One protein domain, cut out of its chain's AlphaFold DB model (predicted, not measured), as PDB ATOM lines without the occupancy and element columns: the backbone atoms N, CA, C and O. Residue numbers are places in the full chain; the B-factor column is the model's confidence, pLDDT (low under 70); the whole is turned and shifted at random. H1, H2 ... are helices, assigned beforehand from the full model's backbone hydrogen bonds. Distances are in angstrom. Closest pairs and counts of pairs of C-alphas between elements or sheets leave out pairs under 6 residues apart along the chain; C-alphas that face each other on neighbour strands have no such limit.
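Overview. This is residues 66 to 194 of the 288 residues of an uncharacterized protein of Paraburkholderia fungorum (UniProt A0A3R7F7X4). The long last helix, H8, runs through the middle, with H2 side by side with it on one side, and H5 crossing it together with short H4 on another. H3 packs with its first half on the last part of H8 and runs on away from it, residues 114 to 119 stick out past it, H1 packs on H2, and the short H6 and H7 sit in a loop-rich stretch near H5. The printed part has 129 residues, with eight named helices, H1 to H8 in chain order, and no named strand: the class is all helix. It is compact, with a radius of gyration of the C-alphas of 15.0 A, and rounded, spanning 38 by 36 by 28 A.

Along the chain. Find C-alpha 66 at (3.903, 53.705, -25.660); there H1 begins, residues 66 to 76, 15.4 A long. H2 follows at residues 84 to 98, 21.5 A, then H3 at residues 100 to 115, 22.3 A. Look next for short H4 at residues 124 to 128, and for H5 at residues 133 to 149, 24.6 A, starting at C-alpha 133 at (-19.408, 40.690, -44.034). H6 is residues 152 to 155 and H7 residues 163 to 166. H8, residues 174 to 192, is the longest helix at 26.8 A and ends at C-alpha 192 at (-12.281, 39.161, -27.781).

Arrangement. Start at H8, the hub, touching four helices. H2 touches it at a shallow tilt of 11 degrees, the same way; their closest C-alphas, Gln 85 and Asp 174, are 5.7 A apart. With residues 101 to 108 alone H3 touches H8, at a steep tilt of 63 degrees; the closest C-alphas, Ser 105 and Gly 192, are 3.9 A apart. H4 touches H8 at the C-alphas of Gly 127 and Ala 187, its closest pair, 4.1 A. H5 touches H8 with residues 135 to 142 alone, at a steep tilt of 43 degrees, opposite ways; the closest C-alphas, Asp 135 and Val 183, are 5.6 A apart. Farther out, H1 touches H2 at a steep tilt of 55 degrees, the closest C-alphas being Asn 70 and Asp 90, 6.2 A. H1 and H8 are apart. H6 is close to H5 but not clearly touching, with the closest C-alphas, Met 147 and Cys 155, 6.8 A apart; H7 and H5 are near each other, with 5 pairs of C-alphas within 10 A. In H1, H2, H3, H4, H5 and H8 every O i to N i+4 pair is within hydrogen-bond range; H6 and H7 are too short for one.

Size, cuts and confidence. The C-alphas farthest apart, Gly 82 and Ala 116, are 42.4 A apart. The printed part has no cut, and no link is long. In the B-factor column, look for pLDDT under 70 at residues 66 to 67 and 150 to 170; the mean of the printed part is 83.1.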
ATOM      1  N   SER A  66       4.698  54.118 -24.501       62.62
ATOM      2  CA  SER A  66       3.903  53.705 -25.660       62.62
ATOM      3  C   SER A  66       4.545  54.093 -26.994       62.62
ATOM      4  O   SER A  66       4.523  53.279 -27.912       62.62
ATOM      5  N   ALA A  67       5.155  55.277 -27.097       67.94
ATOM      6  CA  ALA A  67       5.806  55.746 -28.316       67.94
ATOM      7  C   ALA A  67       7.057  54.916 -28.641       67.94
ATOM      8  O   ALA A  67       7.227  54.512 -29.785       67.94
ATOM      9  N   THR A  68       7.865  54.542 -27.641       78.12
ATOM     10  CA  THR A  68       9.032  53.663 -27.860       78.12
ATOM     11  C   THR A  68       8.638  52.224 -28.212       78.12
ATOM     12  O   THR A  68       9.295  51.584 -29.038       78.12
ATOM     13  N   ARG A  69       7.542  51.701 -27.641       86.12
ATOM     14  CA  ARG A  69       6.982  50.391 -28.020       86.12
ATOM     15  C   ARG A  69       6.443  50.397 -29.451       86.12
ATOM     16  O   ARG A  69       6.790  49.504 -30.222       86.12
ATOM     17  N   ASN A  70       5.587  51.359 -29.790       85.75
ATOM     18  CA  ASN A  70       4.960  51.426 -31.108       85.75
ATOM     19  C   ASN A  70       6.015  51.660 -32.189       85.75
ATOM     20  O   ASN A  70       6.010  50.945 -33.183       85.75
ATOM     21  N   GLU A  71       6.975  52.562 -31.960       87.94
ATOM     22  CA  GLU A  71       8.082  52.796 -32.889       87.94
ATOM     23  C   GLU A  71       8.841  51.498 -33.196       87.94
ATOM     24  O   GLU A  71       9.089  51.185 -34.361       87.94
ATOM     25  N   LYS A  72       9.162  50.696 -32.171       86.25
ATOM     26  CA  LYS A  72       9.832  49.402 -32.360       86.25
ATOM     27  C   LYS A  72       9.010  48.459 -33.245       86.25
ATOM     28  O   LYS A  72       9.575  47.848 -34.147       86.25
ATOM     29  N   ILE A  73       7.704  48.343 -32.998       83.50
ATOM     30  CA  ILE A  73       6.805  47.467 -33.769       83.50
ATOM     31  C   ILE A  73       6.672  47.964 -35.214       83.50
ATOM     32  O   ILE A  73       6.820  47.183 -36.148       83.50
ATOM     33  N   LEU A  74       6.442  49.262 -35.409       85.88
ATOM     34  CA  LEU A  74       6.259  49.866 -36.729       85.88
ATOM     35  C   LEU A  74       7.522  49.734 -37.582       85.88
ATOM     36  O   LEU A  74       7.444  49.321 -38.737       85.88
ATOM     37  N   ARG A  75       8.702  49.960 -36.997       84.38
ATOM     38  CA  ARG A  75       9.975  49.756 -37.699       84.38
ATOM     39  C   ARG A  75      10.219  48.293 -38.070       84.38
ATOM     40  O   ARG A  75      10.798  48.041 -39.121       84.38
ATOM     41  N   GLN A  76       9.776  47.338 -37.248       80.50
ATOM     42  CA  GLN A  76       9.880  45.905 -37.566       80.50
ATOM     43  C   GLN A  76       9.053  45.508 -38.794       80.50
ATOM     44  O   GLN A  76       9.453  44.594 -39.507       80.50
ATOM     45  N   VAL A  77       7.945  46.205 -39.061       73.75
ATOM     46  CA  VAL A  77       7.103  45.988 -40.253       73.75
ATOM     47  C   VAL A  77       7.426  46.956 -41.400       73.75
ATOM     48  O   VAL A  77       6.640  47.105 -42.332       73.75
ATOM     49  N   GLY A  78       8.586  47.624 -41.340       80.19
ATOM     50  CA  GLY A  78       9.082  48.504 -42.403       80.19
ATOM     51  C   GLY A  78       8.450  49.898 -42.444       80.19
ATOM     52  O   GLY A  78       8.732  50.662 -43.364       80.19
ATOM     53  N   LEU A  79       7.630  50.267 -41.456       84.12
ATOM     54  CA  LEU A  79       7.035  51.598 -41.368       84.12
ATOM     55  C   LEU A  79       8.016  52.570 -40.710       84.12
ATOM     56  O   LEU A  79       8.353  52.453 -39.528       84.12
ATOM     57  N   LEU A  80       8.493  53.534 -41.498       86.56
ATOM     58  CA  LEU A  80       9.510  54.494 -41.074       86.56
ATOM     59  C   LEU A  80       8.881  55.746 -40.441       86.56
ATOM     60  O   LEU A  80       7.909  56.274 -40.995       86.56
ATOM     61  N   PRO A  81       9.445  56.269 -39.334       88.06
ATOM     62  CA  PRO A  81       9.013  57.536 -38.752       88.06
ATOM     63  C   PRO A  81       8.965  58.668 -39.787       88.06
ATOM     64  O   PRO A  81       9.829  58.767 -40.654       88.06
ATOM     65  N   GLY A  82       7.949  59.528 -39.686       85.69
ATOM     66  CA  GLY A  82       7.745  60.656 -40.603       85.69
ATOM     67  C   GLY A  82       6.933  60.335 -41.864       85.69
ATOM     68  O   GLY A  82       6.560  61.260 -42.580       85.69
ATOM     69  N   THR A  83       6.600  59.066 -42.117       88.12
ATOM     70  CA  THR A  83       5.680  58.674 -43.201       88.12
ATOM     71  C   THR A  83       4.212  58.748 -42.760       88.12
ATOM     72  O   THR A  83       3.897  58.624 -41.573       88.12
ATOM     73  N   SER A  84       3.292  58.923 -43.710       91.00
ATOM     74  CA  SER A  84       1.841  58.858 -43.470       91.00
ATOM     75  C   SER A  84       1.415  57.489 -42.924       91.00
ATOM     76  O   SER A  84       0.703  57.415 -41.922       91.00
ATOM     77  N   GLN A  85       1.933  56.405 -43.504       85.56
ATOM     78  CA  GLN A  85       1.702  55.034 -43.044       85.56
ATOM     79  C   GLN A  85       2.158  54.808 -41.597       85.56
ATOM     80  O   GLN A  85       1.480  54.110 -40.845       85.56
ATOM     81  N   TYR A  86       3.269  55.418 -41.167       90.38
ATOM     82  CA  TYR A  86       3.694  55.358 -39.769       90.38
ATOM     83  C   TYR A  86       2.671  56.015 -38.841       90.38
ATOM     84  O   TYR A  86       2.340  55.451 -37.803       90.38
ATOM     85  N   GLN A  87       2.126  57.174 -39.221       92.12
ATOM     86  CA  GLN A  87       1.079  57.836 -38.434       92.12
ATOM     87  C   GLN A  87      -0.207  57.002 -38.384       92.12
ATOM     88  O   GLN A  87      -0.856  56.942 -37.343       92.12
ATOM     89  N   ILE A  88      -0.573  56.347 -39.490       91.94
ATOM     90  CA  ILE A  88      -1.698  55.403 -39.539       91.94
ATOM     91  C   ILE A  88      -1.443  54.242 -38.571       91.94
ATOM     92  O   ILE A  88      -2.262  53.986 -37.687       91.94
ATOM     93  N   GLY A  89      -0.288  53.586 -38.691       88.62
ATOM     94  CA  GLY A  89       0.091  52.458 -37.851       88.62
ATOM     95  C   GLY A  89       0.160  52.818 -36.367       88.62
ATOM     96  O   GLY A  89      -0.360  52.075 -35.541       88.62
ATOM     97  N   ASP A  90       0.726  53.972 -36.005       91.56
ATOM     98  CA  ASP A  90       0.803  54.416 -34.609       91.56
ATOM     99  C   ASP A  90      -0.587  54.646 -34.000       91.56
ATOM    100  O   ASP A  90      -0.867  54.171 -32.894       91.56
ATOM    101  N   ARG A  91      -1.506  55.288 -34.736       94.31
ATOM    102  CA  ARG A  91      -2.900  55.450 -34.290       94.31
ATOM    103  C   ARG A  91      -3.569  54.099 -34.042       94.31
ATOM    104  O   ARG A  91      -4.210  53.916 -33.005       94.31
ATOM    105  N   TRP A  92      -3.402  53.149 -34.959       93.69
ATOM    106  CA  TRP A  92      -3.996  51.821 -34.828       93.69
ATOM    107  C   TRP A  92      -3.362  50.988 -33.717       93.69
ATOM    108  O   TRP A  92      -4.098  50.336 -32.980       93.69
ATOM    109  N   LEU A  93      -2.042  51.049 -33.519       89.31
ATOM    110  CA  LEU A  93      -1.374  50.377 -32.400       89.31
ATOM    111  C   LEU A  93      -1.813  50.946 -31.052       89.31
ATOM    112  O   LEU A  93      -2.096  50.181 -30.130       89.31
ATOM    113  N   ASN A  94      -1.930  52.272 -30.932       92.19
ATOM    114  CA  ASN A  94      -2.466  52.894 -29.723       92.19
ATOM    115  C   ASN A  94      -3.882  52.392 -29.427       92.19
ATOM    116  O   ASN A  94      -4.165  52.001 -28.296       92.19
ATOM    117  N   ARG A  95      -4.741  52.311 -30.449       93.69
ATOM    118  CA  ARG A  95      -6.093  51.764 -30.308       93.69
ATOM    119  C   ARG A  95      -6.071  50.287 -29.899       93.69
ATOM    120  O   ARG A  95      -6.691  49.937 -28.900       93.69
ATOM    121  N   LEU A  96      -5.296  49.457 -30.599       89.38
ATOM    122  CA  LEU A  96      -5.118  48.019 -30.352       89.38
ATOM    123  C   LEU A  96      -4.680  47.729 -28.912       89.38
ATOM    124  O   LEU A  96      -5.250  46.859 -28.265       89.38
ATOM    125  N   PHE A  97      -3.710  48.478 -28.385       86.44
ATOM    126  CA  PHE A  97      -3.215  48.297 -27.016       86.44
ATOM    127  C   PHE A  97      -4.061  48.984 -25.940       86.44
ATOM    128  O   PHE A  97      -3.760  48.824 -24.757       86.44
ATOM    129  N   SER A  98      -5.083  49.751 -26.310       94.00
ATOM    130  CA  SER A  98      -5.989  50.409 -25.357       94.00
ATOM    131  C   SER A  98      -7.350  49.718 -25.242       94.00
ATOM    132  O   SER A  98      -8.048  49.924 -24.254       94.00
ATOM    133  N   ASP A  99      -7.725  48.893 -26.225       96.94
ATOM    134  CA  ASP A  99      -9.040  48.258 -26.280       96.94
ATOM    135  C   ASP A  99      -9.063  46.940 -25.468       96.94
ATOM    136  O   ASP A  99      -8.289  46.020 -25.756       96.94
ATOM    137  N   PRO A 100      -9.927  46.822 -24.440       97.50
ATOM    138  CA  PRO A 100      -9.963  45.651 -23.564       97.50
ATOM    139  C   PRO A 100     -10.427  44.374 -24.274       97.50
ATOM    140  O   PRO A 100      -9.962  43.288 -23.923       97.50
ATOM    141  N   ASP A 101     -11.292  44.478 -25.288       97.94
ATOM    142  CA  ASP A 101     -11.736  43.314 -26.056       97.94
ATOM    143  C   ASP A 101     -10.568  42.774 -26.886       97.94
ATOM    144  O   ASP A 101     -10.309  41.572 -26.934       97.94
ATOM    145  N   VAL A 102      -9.783  43.666 -27.486       94.56
ATOM    146  CA  VAL A 102      -8.589  43.265 -28.233       94.56
ATOM    147  C   VAL A 102      -7.560  42.584 -27.329       94.56
ATOM    148  O   VAL A 102      -7.026  41.541 -27.714       94.56
ATOM    149  N   HIS A 103      -7.330  43.086 -26.110       94.25
ATOM    150  CA  HIS A 103      -6.493  42.394 -25.116       94.25
ATOM    151  C   HIS A 103      -7.004  40.992 -24.813       94.25
ATOM    152  O   HIS A 103      -6.247  40.028 -24.935       94.25
ATOM    153  N   ARG A 104      -8.301  40.866 -24.519       96.12
ATOM    154  CA  ARG A 104      -8.948  39.577 -24.256       96.12
ATOM    155  C   ARG A 104      -8.760  38.587 -25.404       96.12
ATOM    156  O   ARG A 104      -8.563  37.401 -25.160       96.12
ATOM    157  N   SER A 105      -8.750  39.055 -26.653       94.00
ATOM    158  CA  SER A 105      -8.486  38.194 -27.813       94.00
ATOM    159  C   SER A 105      -7.107  37.519 -27.755       94.00
ATOM    160  O   SER A 105      -6.980  36.351 -28.119       94.00
ATOM    161  N   PHE A 106      -6.077  38.215 -27.257       91.50
ATOM    162  CA  PHE A 106      -4.740  37.643 -27.083       91.50
ATOM    163  C   PHE A 106      -4.689  36.658 -25.915       91.50
ATOM    164  O   PHE A 106      -3.950  35.675 -25.979       91.50
ATOM    165  N   GLU A 107      -5.477  36.893 -24.866       93.75
ATOM    166  CA  GLU A 107      -5.609  35.957 -23.746       93.75
ATOM    167  C   GLU A 107      -6.267  34.656 -24.194       93.75
ATOM    168  O   GLU A 107      -5.700  33.596 -23.953       93.75
ATOM    169  N   ILE A 108      -7.362  34.740 -24.960       90.94
ATOM    170  CA  ILE A 108      -8.024  33.582 -25.581       90.94
ATOM    171  C   ILE A 108      -7.025  32.780 -26.425       90.94
ATOM    172  O   ILE A 108      -6.929  31.561 -26.282       90.94
ATOM    173  N   SER A 109      -6.246  33.448 -27.286       88.50
ATOM    174  CA  SER A 109      -5.209  32.780 -28.082       88.50
ATOM    175  C   SER A 109      -4.169  32.078 -27.192       88.50
ATOM    176  O   SER A 109      -3.798  30.932 -27.441       88.50
ATOM    177  N   ARG A 110      -3.690  32.749 -26.139       92.25
ATOM    178  CA  ARG A 110      -2.671  32.215 -25.224       92.25
ATOM    179  C   ARG A 110      -3.184  31.010 -24.437       92.25
ATOM    180  O   ARG A 110      -2.479  30.010 -24.345       92.25
ATOM    181  N   GLU A 111      -4.390  31.099 -23.892       93.31
ATOM    182  CA  GLU A 111      -5.036  30.019 -23.145       93.31
ATOM    183  C   GLU A 111      -5.272  28.800 -24.039       93.31
ATOM    184  O   GLU A 111      -4.943  27.683 -23.647       93.31
ATOM    185  N   ALA A 112      -5.745  29.005 -25.273       89.25
ATOM    186  CA  ALA A 112      -5.912  27.925 -26.242       89.25
ATOM    187  C   ALA A 112      -4.577  27.239 -26.584       89.25
ATOM    188  O   ALA A 112      -4.511  26.010 -26.608       89.25
ATOM    189  N   ALA A 113      -3.507  28.017 -26.782       88.62
ATOM    190  CA  ALA A 113      -2.169  27.486 -27.052       88.62
ATOM    191  C   ALA A 113      -1.618  26.654 -25.882       88.62
ATOM    192  O   ALA A 113      -0.936  25.656 -26.096       88.62
ATOM    193  N   GLN A 114      -1.909  27.057 -24.644       92.81
ATOM    194  CA  GLN A 114      -1.503  26.326 -23.442       92.81
ATOM    195  C   GLN A 114      -2.335  25.057 -23.232       92.81
ATOM    196  O   GLN A 114      -1.790  24.023 -22.854       92.81
ATOM    197  N   ALA A 115      -3.645  25.132 -23.480       93.38
ATOM    198  CA  ALA A 115      -4.566  24.020 -23.285       93.38
ATOM    199  C   ALA A 115      -4.379  22.907 -24.326       93.38
ATOM    200  O   ALA A 115      -4.583  21.734 -24.015       93.38
ATOM    201  N   ALA A 116      -4.006  23.259 -25.560       91.00
ATOM    202  CA  ALA A 116      -3.801  22.298 -26.636       91.00
ATOM    203  C   ALA A 116      -2.667  22.744 -27.583       91.00
ATOM    204  O   ALA A 116      -2.948  23.275 -28.658       91.00
ATOM    205  N   PRO A 117      -1.392  22.493 -27.221       86.50
ATOM    206  CA  PRO A 117      -0.226  22.945 -27.992       86.50
ATOM    207  C   PRO A 117      -0.187  22.453 -29.444       86.50
ATOM    208  O   PRO A 117       0.361  23.131 -30.309       86.50
ATOM    209  N   ASP A 118      -0.793  21.294 -29.711       86.50
ATOM    210  CA  ASP A 118      -0.839  20.681 -31.043       86.50
ATOM    211  C   ASP A 118      -2.059  21.118 -31.873       86.50
ATOM    212  O   ASP A 118      -2.242  20.652 -32.999       86.50
ATOM    213  N   LYS A 119      -2.926  21.989 -31.332       81.06
ATOM    214  CA  LYS A 119      -4.130  22.470 -32.022       81.06
ATOM    215  C   LYS A 119      -3.954  23.891 -32.565       81.06
ATOM    216  O   LYS A 119      -3.240  24.700 -31.970       81.06
ATOM    217  N   PRO A 120      -4.653  24.238 -33.663       77.44
ATOM    218  CA  PRO A 120      -4.707  25.611 -34.145       77.44
ATOM    219  C   PRO A 120      -5.237  26.563 -33.070       77.44
ATOM    220  O   PRO A 120      -6.273  26.321 -32.449       77.44
ATOM    221  N   VAL A 121      -4.526  27.670 -32.875       83.31
ATOM    222  CA  VAL A 121      -4.881  28.711 -31.910       83.31
ATOM    223  C   VAL A 121      -5.858  29.698 -32.558       83.31
ATOM    224  O   VAL A 121      -5.583  30.153 -33.673       83.31
ATOM    225  N   PRO A 122      -6.964  30.090 -31.890       86.56
ATOM    226  CA  PRO A 122      -7.835  31.152 -32.382       86.56
ATOM    227  C   PRO A 122      -7.026  32.420 -32.649       86.56
ATOM    228  O   PRO A 122      -6.291  32.895 -31.783       86.56
ATOM    229  N   GLY A 123      -7.131  32.956 -33.859       84.50
ATOM    230  CA  GLY A 123      -6.296  34.059 -34.323       84.50
ATOM    231  C   GLY A 123      -7.053  35.015 -35.231       84.50
ATOM    232  O   GLY A 123      -8.270  35.144 -35.136       84.50
ATOM    233  N   MET A 124      -6.317  35.674 -36.128       83.94
ATOM    234  CA  MET A 124      -6.872  36.665 -37.057       83.94
ATOM    235  C   MET A 124      -8.041  36.099 -37.874       83.94
ATOM    236  O   MET A 124      -9.116  36.685 -37.876       83.94
ATOM    237  N   MET A 125      -7.871  34.924 -38.488       85.12
ATOM    238  CA  MET A 125      -8.922  34.308 -39.307       85.12
ATOM    239  C   MET A 125     -10.140  33.854 -38.486       85.12
ATOM    240  O   MET A 125     -11.265  33.940 -38.971       85.12
ATOM    241  N   ASP A 126      -9.950  33.438 -37.224       88.38
ATOM    242  CA  ASP A 126     -11.074  33.122 -36.326       88.38
ATOM    243  C   ASP A 126     -11.884  34.379 -35.991       88.38
ATOM    244  O   ASP A 126     -13.113  34.352 -36.016       88.38
ATOM    245  N   GLY A 127     -11.192  35.492 -35.736       91.19
ATOM    246  CA  GLY A 127     -11.804  36.801 -35.548       91.19
ATOM    247  C   GLY A 127     -12.516  37.308 -36.800       91.19
ATOM    248  O   GLY A 127     -13.643  37.785 -36.724       91.19
ATOM    249  N   LEU A 128     -11.911  37.133 -37.973       90.62
ATOM    250  CA  LEU A 128     -12.481  37.550 -39.252       90.62
ATOM    251  C   LEU A 128     -13.763  36.760 -39.600       90.62
ATOM    252  O   LEU A 128     -14.729  37.323 -40.117       90.62
ATOM    253  N   ALA A 129     -13.833  35.480 -39.216       91.12
ATOM    254  CA  ALA A 129     -15.051  34.667 -39.318       91.12
ATOM    255  C   ALA A 129     -16.201  35.136 -38.396       91.12
ATOM    256  O   ALA A 129     -17.348  34.708 -38.560       91.12
ATOM    257  N   ARG A 130     -15.902  36.006 -37.425       93.94
ATOM    258  CA  ARG A 130     -16.854  36.635 -36.489       93.94
ATOM    259  C   ARG A 130     -17.114  38.107 -36.803       93.94
ATOM    260  O   ARG A 130     -18.064  38.677 -36.275       93.94
ATOM    261  N   ALA A 131     -16.263  38.713 -37.627       93.62
ATOM    262  CA  ALA A 131     -16.374  40.100 -38.051       93.62
ATOM    263  C   ALA A 131     -17.575  40.306 -38.988       93.62
ATOM    264  O   ALA A 131     -18.337  39.377 -39.291       93.62
ATOM    265  N   THR A 132     -17.772  41.534 -39.457       96.00
ATOM    266  CA  THR A 132     -18.866  41.824 -40.386       96.00
ATOM    267  C   THR A 132     -18.582  41.247 -41.784       96.00
ATOM    268  O   THR A 132     -17.420  41.017 -42.135       96.00
ATOM    269  N   PRO A 133     -19.615  41.034 -42.625       95.75
ATOM    270  CA  PRO A 133     -19.408  40.690 -44.034       95.75
ATOM    271  C   PRO A 133     -18.539  41.705 -44.788       95.75
ATOM    272  O   PRO A 133     -17.779  41.331 -45.678       95.75
ATOM    273  N   GLN A 134     -18.629  42.987 -44.415       96.75
ATOM    274  CA  GLN A 134     -17.823  44.043 -45.017       96.75
ATOM    275  C   GLN A 134     -16.343  43.887 -44.653       96.75
ATOM    276  O   GLN A 134     -15.504  43.952 -45.541       96.75
ATOM    277  N   ASP A 135     -16.015  43.584 -43.394       95.06
ATOM    278  CA  ASP A 135     -14.617  43.377 -42.979       95.06
ATOM    279  C   ASP A 135     -13.981  42.179 -43.681       95.06
ATOM    280  O   ASP A 135     -12.826  42.240 -44.099       95.06
ATOM    281  N   ARG A 136     -14.750  41.095 -43.855       93.69
ATOM    282  CA  ARG A 136     -14.323  39.946 -44.665       93.69
ATOM    283  C   ARG A 136     -14.055  40.358 -46.101       93.69
ATOM    284  O   ARG A 136     -12.990  40.052 -46.629       93.69
ATOM    285  N   TYR A 137     -14.999  41.056 -46.721       95.50
ATOM    286  CA  TYR A 137     -14.836  41.538 -48.086       95.50
ATOM    287  C   TYR A 137     -13.605  42.436 -48.237       95.50
ATOM    288  O   TYR A 137     -12.816  42.222 -49.153       95.50
ATOM    289  N   ASP A 138     -13.408  43.393 -47.332       95.06
ATOM    290  CA  ASP A 138     -12.293  44.336 -47.387       95.06
ATOM    291  C   ASP A 138     -10.947  43.623 -47.214       95.06
ATOM    292  O   ASP A 138     -10.006  43.905 -47.956       95.06
ATOM    293  N   TYR A 139     -10.867  42.643 -46.303       89.88
ATOM    294  CA  TYR A 139      -9.681  41.799 -46.146       89.88
ATOM    295  C   TYR A 139      -9.325  41.084 -47.450       89.88
ATOM    296  O   TYR A 139      -8.208  41.187 -47.950       89.88
ATOM    297  N   PHE A 140     -10.287  40.355 -48.010       88.69
ATOM    298  CA  PHE A 140     -10.049  39.511 -49.173       88.69
ATOM    299  C   PHE A 140      -9.865  40.324 -50.459       88.69
ATOM    300  O   PHE A 140      -9.081  39.925 -51.315       88.69
ATOM    301  N   SER A 141     -10.489  41.498 -50.564       91.50
ATOM    302  CA  SER A 141     -10.234  42.453 -51.651       91.50
ATOM    303  C   SER A 141      -8.814  43.009 -51.584       91.50
ATOM    304  O   SER A 141      -8.140  43.106 -52.608       91.50
ATOM    305  N   LEU A 142      -8.326  43.324 -50.379       87.56
ATOM    306  CA  LEU A 142      -6.945  43.750 -50.184       87.56
ATOM    307  C   LEU A 142      -5.965  42.630 -50.563       87.56
ATOM    308  O   LEU A 142      -5.008  42.885 -51.293       87.56
ATOM    309  N   VAL A 143      -6.221  41.394 -50.120       83.56
ATOM    310  CA  VAL A 143      -5.407  40.224 -50.495       83.56
ATOM    311  C   VAL A 143      -5.379  40.050 -52.015       83.56
ATOM    312  O   VAL A 143      -4.294  39.889 -52.568       83.56
ATOM    313  N   ALA A 144      -6.519  40.170 -52.701       84.94
ATOM    314  CA  ALA A 144      -6.586  40.080 -54.161       84.94
ATOM    315  C   ALA A 144      -5.711  41.144 -54.828       84.94
ATOM    316  O   ALA A 144      -4.838  40.817 -55.627       84.94
ATOM    317  N   ALA A 145      -5.854  42.403 -54.408       85.50
ATOM    318  CA  ALA A 145      -5.067  43.507 -54.943       85.50
ATOM    319  C   ALA A 145      -3.558  43.336 -54.692       85.50
ATOM    320  O   ALA A 145      -2.731  43.783 -55.488       85.50
ATOM    321  N   ILE A 146      -3.154  42.733 -53.570       78.62
ATOM    322  CA  ILE A 146      -1.745  42.403 -53.310       78.62
ATOM    323  C   ILE A 146      -1.278  41.288 -54.247       78.62
ATOM    324  O   ILE A 146      -0.210  41.412 -54.848       78.62
ATOM    325  N   MET A 147      -2.066  40.221 -54.395       77.69
ATOM    326  CA  MET A 147      -1.729  39.105 -55.275       77.69
ATOM    327  C   MET A 147      -1.606  39.556 -56.733       77.69
ATOM    328  O   MET A 147      -0.688  39.104 -57.408       77.69
ATOM    329  N   ASP A 148      -2.446  40.484 -57.195       81.62
ATOM    330  CA  ASP A 148      -2.393  41.042 -58.556       81.62
ATOM    331  C   ASP A 148      -1.112  41.842 -58.828       81.62
ATOM    332  O   ASP A 148      -0.636  41.911 -59.962       81.62
ATOM    333  N   ARG A 149      -0.536  42.453 -57.784       79.88
ATOM    334  CA  ARG A 149       0.721  43.215 -57.861       79.88
ATOM    335  C   ARG A 149       1.967  42.347 -57.661       79.88
ATOM    336  O   ARG A 149       3.070  42.806 -57.951       79.88
ATOM    337  N   SER A 150       1.808  41.131 -57.144       68.81
ATOM    338  CA  SER A 150       2.920  40.250 -56.779       68.81
ATOM    339  C   SER A 150       3.354  39.395 -57.969       68.81
ATOM    340  O   SER A 150       2.528  38.926 -58.751       68.81
ATOM    341  N   SER A 151       4.659  39.150 -58.116       62.31
ATOM    342  CA  SER A 151       5.137  38.214 -59.143       62.31
ATOM    343  C   SER A 151       4.800  36.760 -58.778       62.31
ATOM    344  O   SER A 151       4.566  36.426 -57.617       62.31
ATOM    345  N   LEU A 152       4.808  35.848 -59.756       54.22
ATOM    346  CA  LEU A 152       4.475  34.434 -59.514       54.22
ATOM    347  C   LEU A 152       5.344  33.791 -58.420       54.22
ATOM    348  O   LEU A 152       4.804  33.092 -57.572       54.22
ATOM    349  N   ASP A 153       6.645  34.096 -58.371       55.28
ATOM    350  CA  ASP A 153       7.585  33.577 -57.354       55.28
ATOM    351  C   ASP A 153       7.252  34.026 -55.923       55.28
ATOM    352  O   ASP A 153       7.569  33.355 -54.943       55.28
ATOM    353  N   GLN A 154       6.601  35.178 -55.803       56.91
ATOM    354  CA  GLN A 154       6.264  35.826 -54.544       56.91
ATOM    355  C   GLN A 154       5.002  35.220 -53.918       56.91
ATOM    356  O   GLN A 154       4.899  35.035 -52.709       56.91
ATOM    357  N   CYS A 155       4.088  34.788 -54.772       57.31
ATOM    358  CA  CYS A 155       2.831  34.150 -54.418       57.31
ATOM    359  C   CYS A 155       2.993  32.707 -53.884       57.31
ATOM    360  O   CYS A 155       2.118  32.181 -53.204       57.31
ATOM    361  N   VAL A 156       4.132  32.058 -54.150       48.28
ATOM    362  CA  VAL A 156       4.453  30.686 -53.700       48.28
ATOM    363  C   VAL A 156       4.662  30.589 -52.192       48.28
ATOM    364  O   VAL A 156       4.416  29.551 -51.585       48.28
ATOM    365  N   SER A 157       5.132  31.668 -51.570       47.12
ATOM    366  CA  SER A 157       5.471  31.673 -50.148       47.12
ATOM    367  C   SER A 157       4.246  31.862 -49.250       47.12
ATOM    368  O   SER A 157       4.430  32.078 -48.063       47.12
ATOM    369  N   LEU A 158       3.015  31.824 -49.766       45.62
ATOM    370  CA  LEU A 158       1.801  32.087 -48.994       45.62
ATOM    371  C   LEU A 158       1.405  30.865 -48.143       45.62
ATOM    372  O   LEU A 158       0.474  30.139 -48.474       45.62
ATOM    373  N   SER A 159       2.086  30.635 -47.018       42.56
ATOM    374  CA  SER A 159       1.395  30.032 -45.870       42.56
ATOM    375  C   SER A 159       0.542  31.101 -45.175       42.56
ATOM    376  O   SER A 159       0.818  32.296 -45.297       42.56
ATOM    377  N   ASP A 160      -0.449  30.709 -44.372       43.62
ATOM    378  CA  ASP A 160      -1.249  31.664 -43.584       43.62
ATOM    379  C   ASP A 160      -0.385  32.547 -42.643       43.62
ATOM    380  O   ASP A 160      -0.824  33.615 -42.218       43.62
ATOM    381  N   SER A 161       0.866  32.151 -42.329       42.28
ATOM    382  CA  SER A 161       1.816  32.979 -41.549       42.28
ATOM    383  C   SER A 161       2.495  34.021 -42.409       42.28
ATOM    384  O   SER A 161       3.011  35.007 -41.887       42.28
ATOM    385  N   ASP A 162       2.548  33.765 -43.708       41.06
ATOM    386  CA  ASP A 162       3.376  34.479 -44.648       41.06
ATOM    387  C   ASP A 162       2.608  35.577 -45.365       41.06
ATOM    388  O   ASP A 162       3.258  36.532 -45.747       41.06
ATOM    389  N   ILE A 163       1.268  35.548 -45.450       47.03
ATOM    390  CA  ILE A 163       0.484  36.698 -45.959       47.03
ATOM    391  C   ILE A 163       0.852  37.972 -45.180       47.03
ATOM    392  O   ILE A 163       1.141  39.008 -45.771       47.03
ATOM    393  N   MET A 164       0.964  37.881 -43.851       48.53
ATOM    394  CA  MET A 164       1.402  39.004 -43.009       48.53
ATOM    395  C   MET A 164       2.903  39.314 -43.111       48.53
ATOM    396  O   MET A 164       3.307  40.425 -42.783       48.53
ATOM    397  N   LYS A 165       3.737  38.362 -43.552       48.12
ATOM    398  CA  LYS A 165       5.156  38.617 -43.872       48.12
ATOM    399  C   LYS A 165       5.328  39.223 -45.271       48.12
ATOM    400  O   LYS A 165       6.320  39.902 -45.507       48.12
ATOM    401  N   TRP A 166       4.372  38.976 -46.166       41.34
ATOM    402  CA  TRP A 166       4.329  39.424 -47.558       41.34
ATOM    403  C   TRP A 166       3.868  40.864 -47.685       41.34
ATOM    404  O   TRP A 166       4.424  41.641 -48.460       41.34
ATOM    405  N   VAL A 167       2.882  41.247 -46.878       55.81
ATOM    406  CA  VAL A 167       2.458  42.635 -46.784       55.81
ATOM    407  C   VAL A 167       3.455  43.376 -45.909       55.81
ATOM    408  O   VAL A 167       3.186  43.685 -44.748       55.81
ATOM    409  N   ALA A 168       4.629  43.688 -46.460       62.22
ATOM    410  CA  ALA A 168       5.362  44.817 -45.921       62.22
ATOM    411  C   ALA A 168       4.416  46.009 -46.073       62.22
ATOM    412  O   ALA A 168       4.135  46.452 -47.187       62.22
ATOM    413  N   VAL A 169       3.849  46.470 -44.955       63.50
ATOM    414  CA  VAL A 169       2.828  47.530 -44.931       63.50
ATOM    415  C   VAL A 169       3.334  48.777 -45.665       63.50
ATOM    416  O   VAL A 169       2.547  49.522 -46.234       63.50
ATOM    417  N   SER A 170       4.659  48.941 -45.749       64.31
ATOM    418  CA  SER A 170       5.350  49.939 -46.566       64.31
ATOM    419  C   SER A 170       4.977  49.945 -48.056       64.31
ATOM    420  O   SER A 170       5.102  50.985 -48.691       64.31
ATOM    421  N   HIS A 171       4.528  48.825 -48.631       77.56
ATOM    422  CA  HIS A 171       4.120  48.726 -50.040       77.56
ATOM    423  C   HIS A 171       2.628  48.990 -50.277       77.56
ATOM    424  O   HIS A 171       2.197  49.042 -51.429       77.56
ATOM    425  N   LEU A 172       1.841  49.161 -49.215       81.81
ATOM    426  CA  LEU A 172       0.433  49.520 -49.328       81.81
ATOM    427  C   LEU A 172       0.273  51.023 -49.552       81.81
ATOM    428  O   LEU A 172       1.038  51.823 -49.033       81.81
ATOM    429  N   SER A 173      -0.758  51.450 -50.266       89.31
ATOM    430  CA  SER A 173      -1.196  52.846 -50.169       89.31
ATOM    431  C   SER A 173      -1.695  53.161 -48.750       89.31
ATOM    432  O   SER A 173      -2.040  52.262 -47.983       89.31
ATOM    433  N   ASP A 174      -1.786  54.443 -48.397       91.50
ATOM    434  CA  ASP A 174      -2.321  54.869 -47.096       91.50
ATOM    435  C   ASP A 174      -3.726  54.304 -46.824       91.50
ATOM    436  O   ASP A 174      -4.010  53.849 -45.718       91.50
ATOM    437  N   ALA A 175      -4.593  54.282 -47.841       93.31
ATOM    438  CA  ALA A 175      -5.948  53.743 -47.731       93.31
ATOM    439  C   ALA A 175      -5.956  52.221 -47.509       93.31
ATOM    440  O   ALA A 175      -6.750  51.704 -46.722       93.31
ATOM    441  N   GLU A 176      -5.055  51.499 -48.174       90.25
ATOM    442  CA  GLU A 176      -4.894  50.055 -47.995       90.25
ATOM    443  C   GLU A 176      -4.311  49.718 -46.621       90.25
ATOM    444  O   GLU A 176      -4.791  48.795 -45.967       90.25
ATOM    445  N   ALA A 177      -3.320  50.482 -46.152       88.88
ATOM    446  CA  ALA A 177      -2.758  50.325 -44.816       88.88
ATOM    447  C   ALA A 177      -3.821  50.580 -43.739       88.88
ATOM    448  O   ALA A 177      -3.969  49.771 -42.822       88.88
ATOM    449  N   ASP A 178      -4.599  51.658 -43.865       93.06
ATOM    450  CA  ASP A 178      -5.688  51.959 -42.933       93.06
ATOM    451  C   ASP A 178      -6.759  50.858 -42.936       93.06
ATOM    452  O   ASP A 178      -7.168  50.392 -41.873       93.06
ATOM    453  N   THR A 179      -7.132  50.360 -44.120       93.06
ATOM    454  CA  THR A 179      -8.073  49.238 -44.268       93.06
ATOM    455  C   THR A 179      -7.548  47.970 -43.601       93.06
ATOM    456  O   THR A 179      -8.280  47.337 -42.840       93.06
ATOM    457  N   LEU A 180      -6.279  47.615 -43.826       88.25
ATOM    458  CA  LEU A 180      -5.655  46.444 -43.212       88.25
ATOM    459  C   LEU A 180      -5.679  46.538 -41.685       88.25
ATOM    460  O   LEU A 180      -6.112  45.601 -41.012       88.25
ATOM    461  N   PHE A 181      -5.229  47.664 -41.125       91.25
ATOM    462  CA  PHE A 181      -5.201  47.847 -39.677       91.25
ATOM    463  C   PHE A 181      -6.600  47.851 -39.063       91.25
ATOM    464  O   PHE A 181      -6.792  47.236 -38.012       91.25
ATOM    465  N   ARG A 182      -7.576  48.476 -39.729       95.38
ATOM    466  CA  ARG A 182      -8.978  48.461 -39.307       95.38
ATOM    467  C   ARG A 182      -9.531  47.044 -39.246       95.38
ATOM    468  O   ARG A 182     -10.003  46.625 -38.196       95.38
ATOM    469  N   VAL A 183      -9.405  46.284 -40.331       93.19
ATOM    470  CA  VAL A 183      -9.892  44.901 -40.411       93.19
ATOM    471  C   VAL A 183      -9.219  44.012 -39.362       93.19
ATOM    472  O   VAL A 183      -9.890  43.217 -38.705       93.19
ATOM    473  N   MET A 184      -7.905  44.154 -39.154       90.19
ATOM    474  CA  MET A 184      -7.193  43.424 -38.097       90.19
ATOM    475  C   MET A 184      -7.705  43.763 -36.700       90.19
ATOM    476  O   MET A 184      -7.874  42.867 -35.869       90.19
ATOM    477  N   PHE A 185      -7.950  45.045 -36.438       94.88
ATOM    478  CA  PHE A 185      -8.520  45.500 -35.180       94.88
ATOM    479  C   PHE A 185      -9.925  44.924 -34.971       94.88
ATOM    480  O   PHE A 185     -10.178  44.321 -33.928       94.88
ATOM    481  N   ASP A 186     -10.806  45.038 -35.965       96.56
ATOM    482  CA  ASP A 186     -12.198  44.587 -35.884       96.56
ATOM    483  C   ASP A 186     -12.289  43.060 -35.726       96.56
ATOM    484  O   ASP A 186     -13.041  42.568 -34.883       96.56
ATOM    485  N   ALA A 187     -11.451  42.295 -36.431       92.25
ATOM    486  CA  ALA A 187     -11.356  40.845 -36.265       92.25
ATOM    487  C   ALA A 187     -10.891  40.450 -34.852       92.25
ATOM    488  O   ALA A 187     -11.490  39.583 -34.210       92.25
ATOM    489  N   ARG A 188      -9.839  41.094 -34.327       93.69
ATOM    490  CA  ARG A 188      -9.363  40.839 -32.955       93.69
ATOM    491  C   ARG A 188     -10.416  41.209 -31.921       93.69
ATOM    492  O   ARG A 188     -10.652  40.439 -30.993       93.69
ATOM    493  N   LYS A 189     -11.088  42.339 -32.110       97.12
ATOM    494  CA  LYS A 189     -12.178  42.782 -31.249       97.12
ATOM    495  C   LYS A 189     -13.341  41.789 -31.252       97.12
ATOM    496  O   LYS A 189     -13.767  41.370 -30.181       97.12
ATOM    497  N   ALA A 190     -13.783  41.334 -32.424       96.38
ATOM    498  CA  ALA A 190     -14.842  40.333 -32.557       96.38
ATOM    499  C   ALA A 190     -14.497  39.008 -31.851       96.38
ATOM    500  O   ALA A 190     -15.357  38.405 -31.205       96.38
ATOM    501  N   LEU A 191     -13.231  38.573 -31.927       93.88
ATOM    502  CA  LEU A 191     -12.736  37.411 -31.183       93.88
ATOM    503  C   LEU A 191     -12.773  37.645 -29.665       93.88
ATOM    504  O   LEU A 191     -13.258  36.793 -28.926       93.88
ATOM    505  N   GLY A 192     -12.293  38.797 -29.199       96.38
ATOM    506  CA  GLY A 192     -12.281  39.161 -27.781       96.38
ATOM    507  C   GLY A 192     -13.667  39.277 -27.154       96.38
ATOM    508  O   GLY A 192     -13.890  38.810 -26.038       96.38
ATOM    509  N   GLN A 193     -14.616  39.820 -27.914       97.19
ATOM    510  CA  GLN A 193     -16.035  39.883 -27.560       97.19
ATOM    511  C   GLN A 193     -16.730  38.519 -27.620       97.19
ATOM    512  O   GLN A 193     -17.890  38.404 -27.225       97.19
ATOM    513  N   ASN A 194     -16.036  37.487 -28.115       94.50
ATOM    514  CA  ASN A 194     -16.580  36.158 -28.349       94.50
ATOM    515  C   ASN A 194     -17.872  36.202 -29.188       94.50
ATOM    516  O   ASN A 194     -18.845  35.502 -28.897       94.50
TER     517      ASN A 194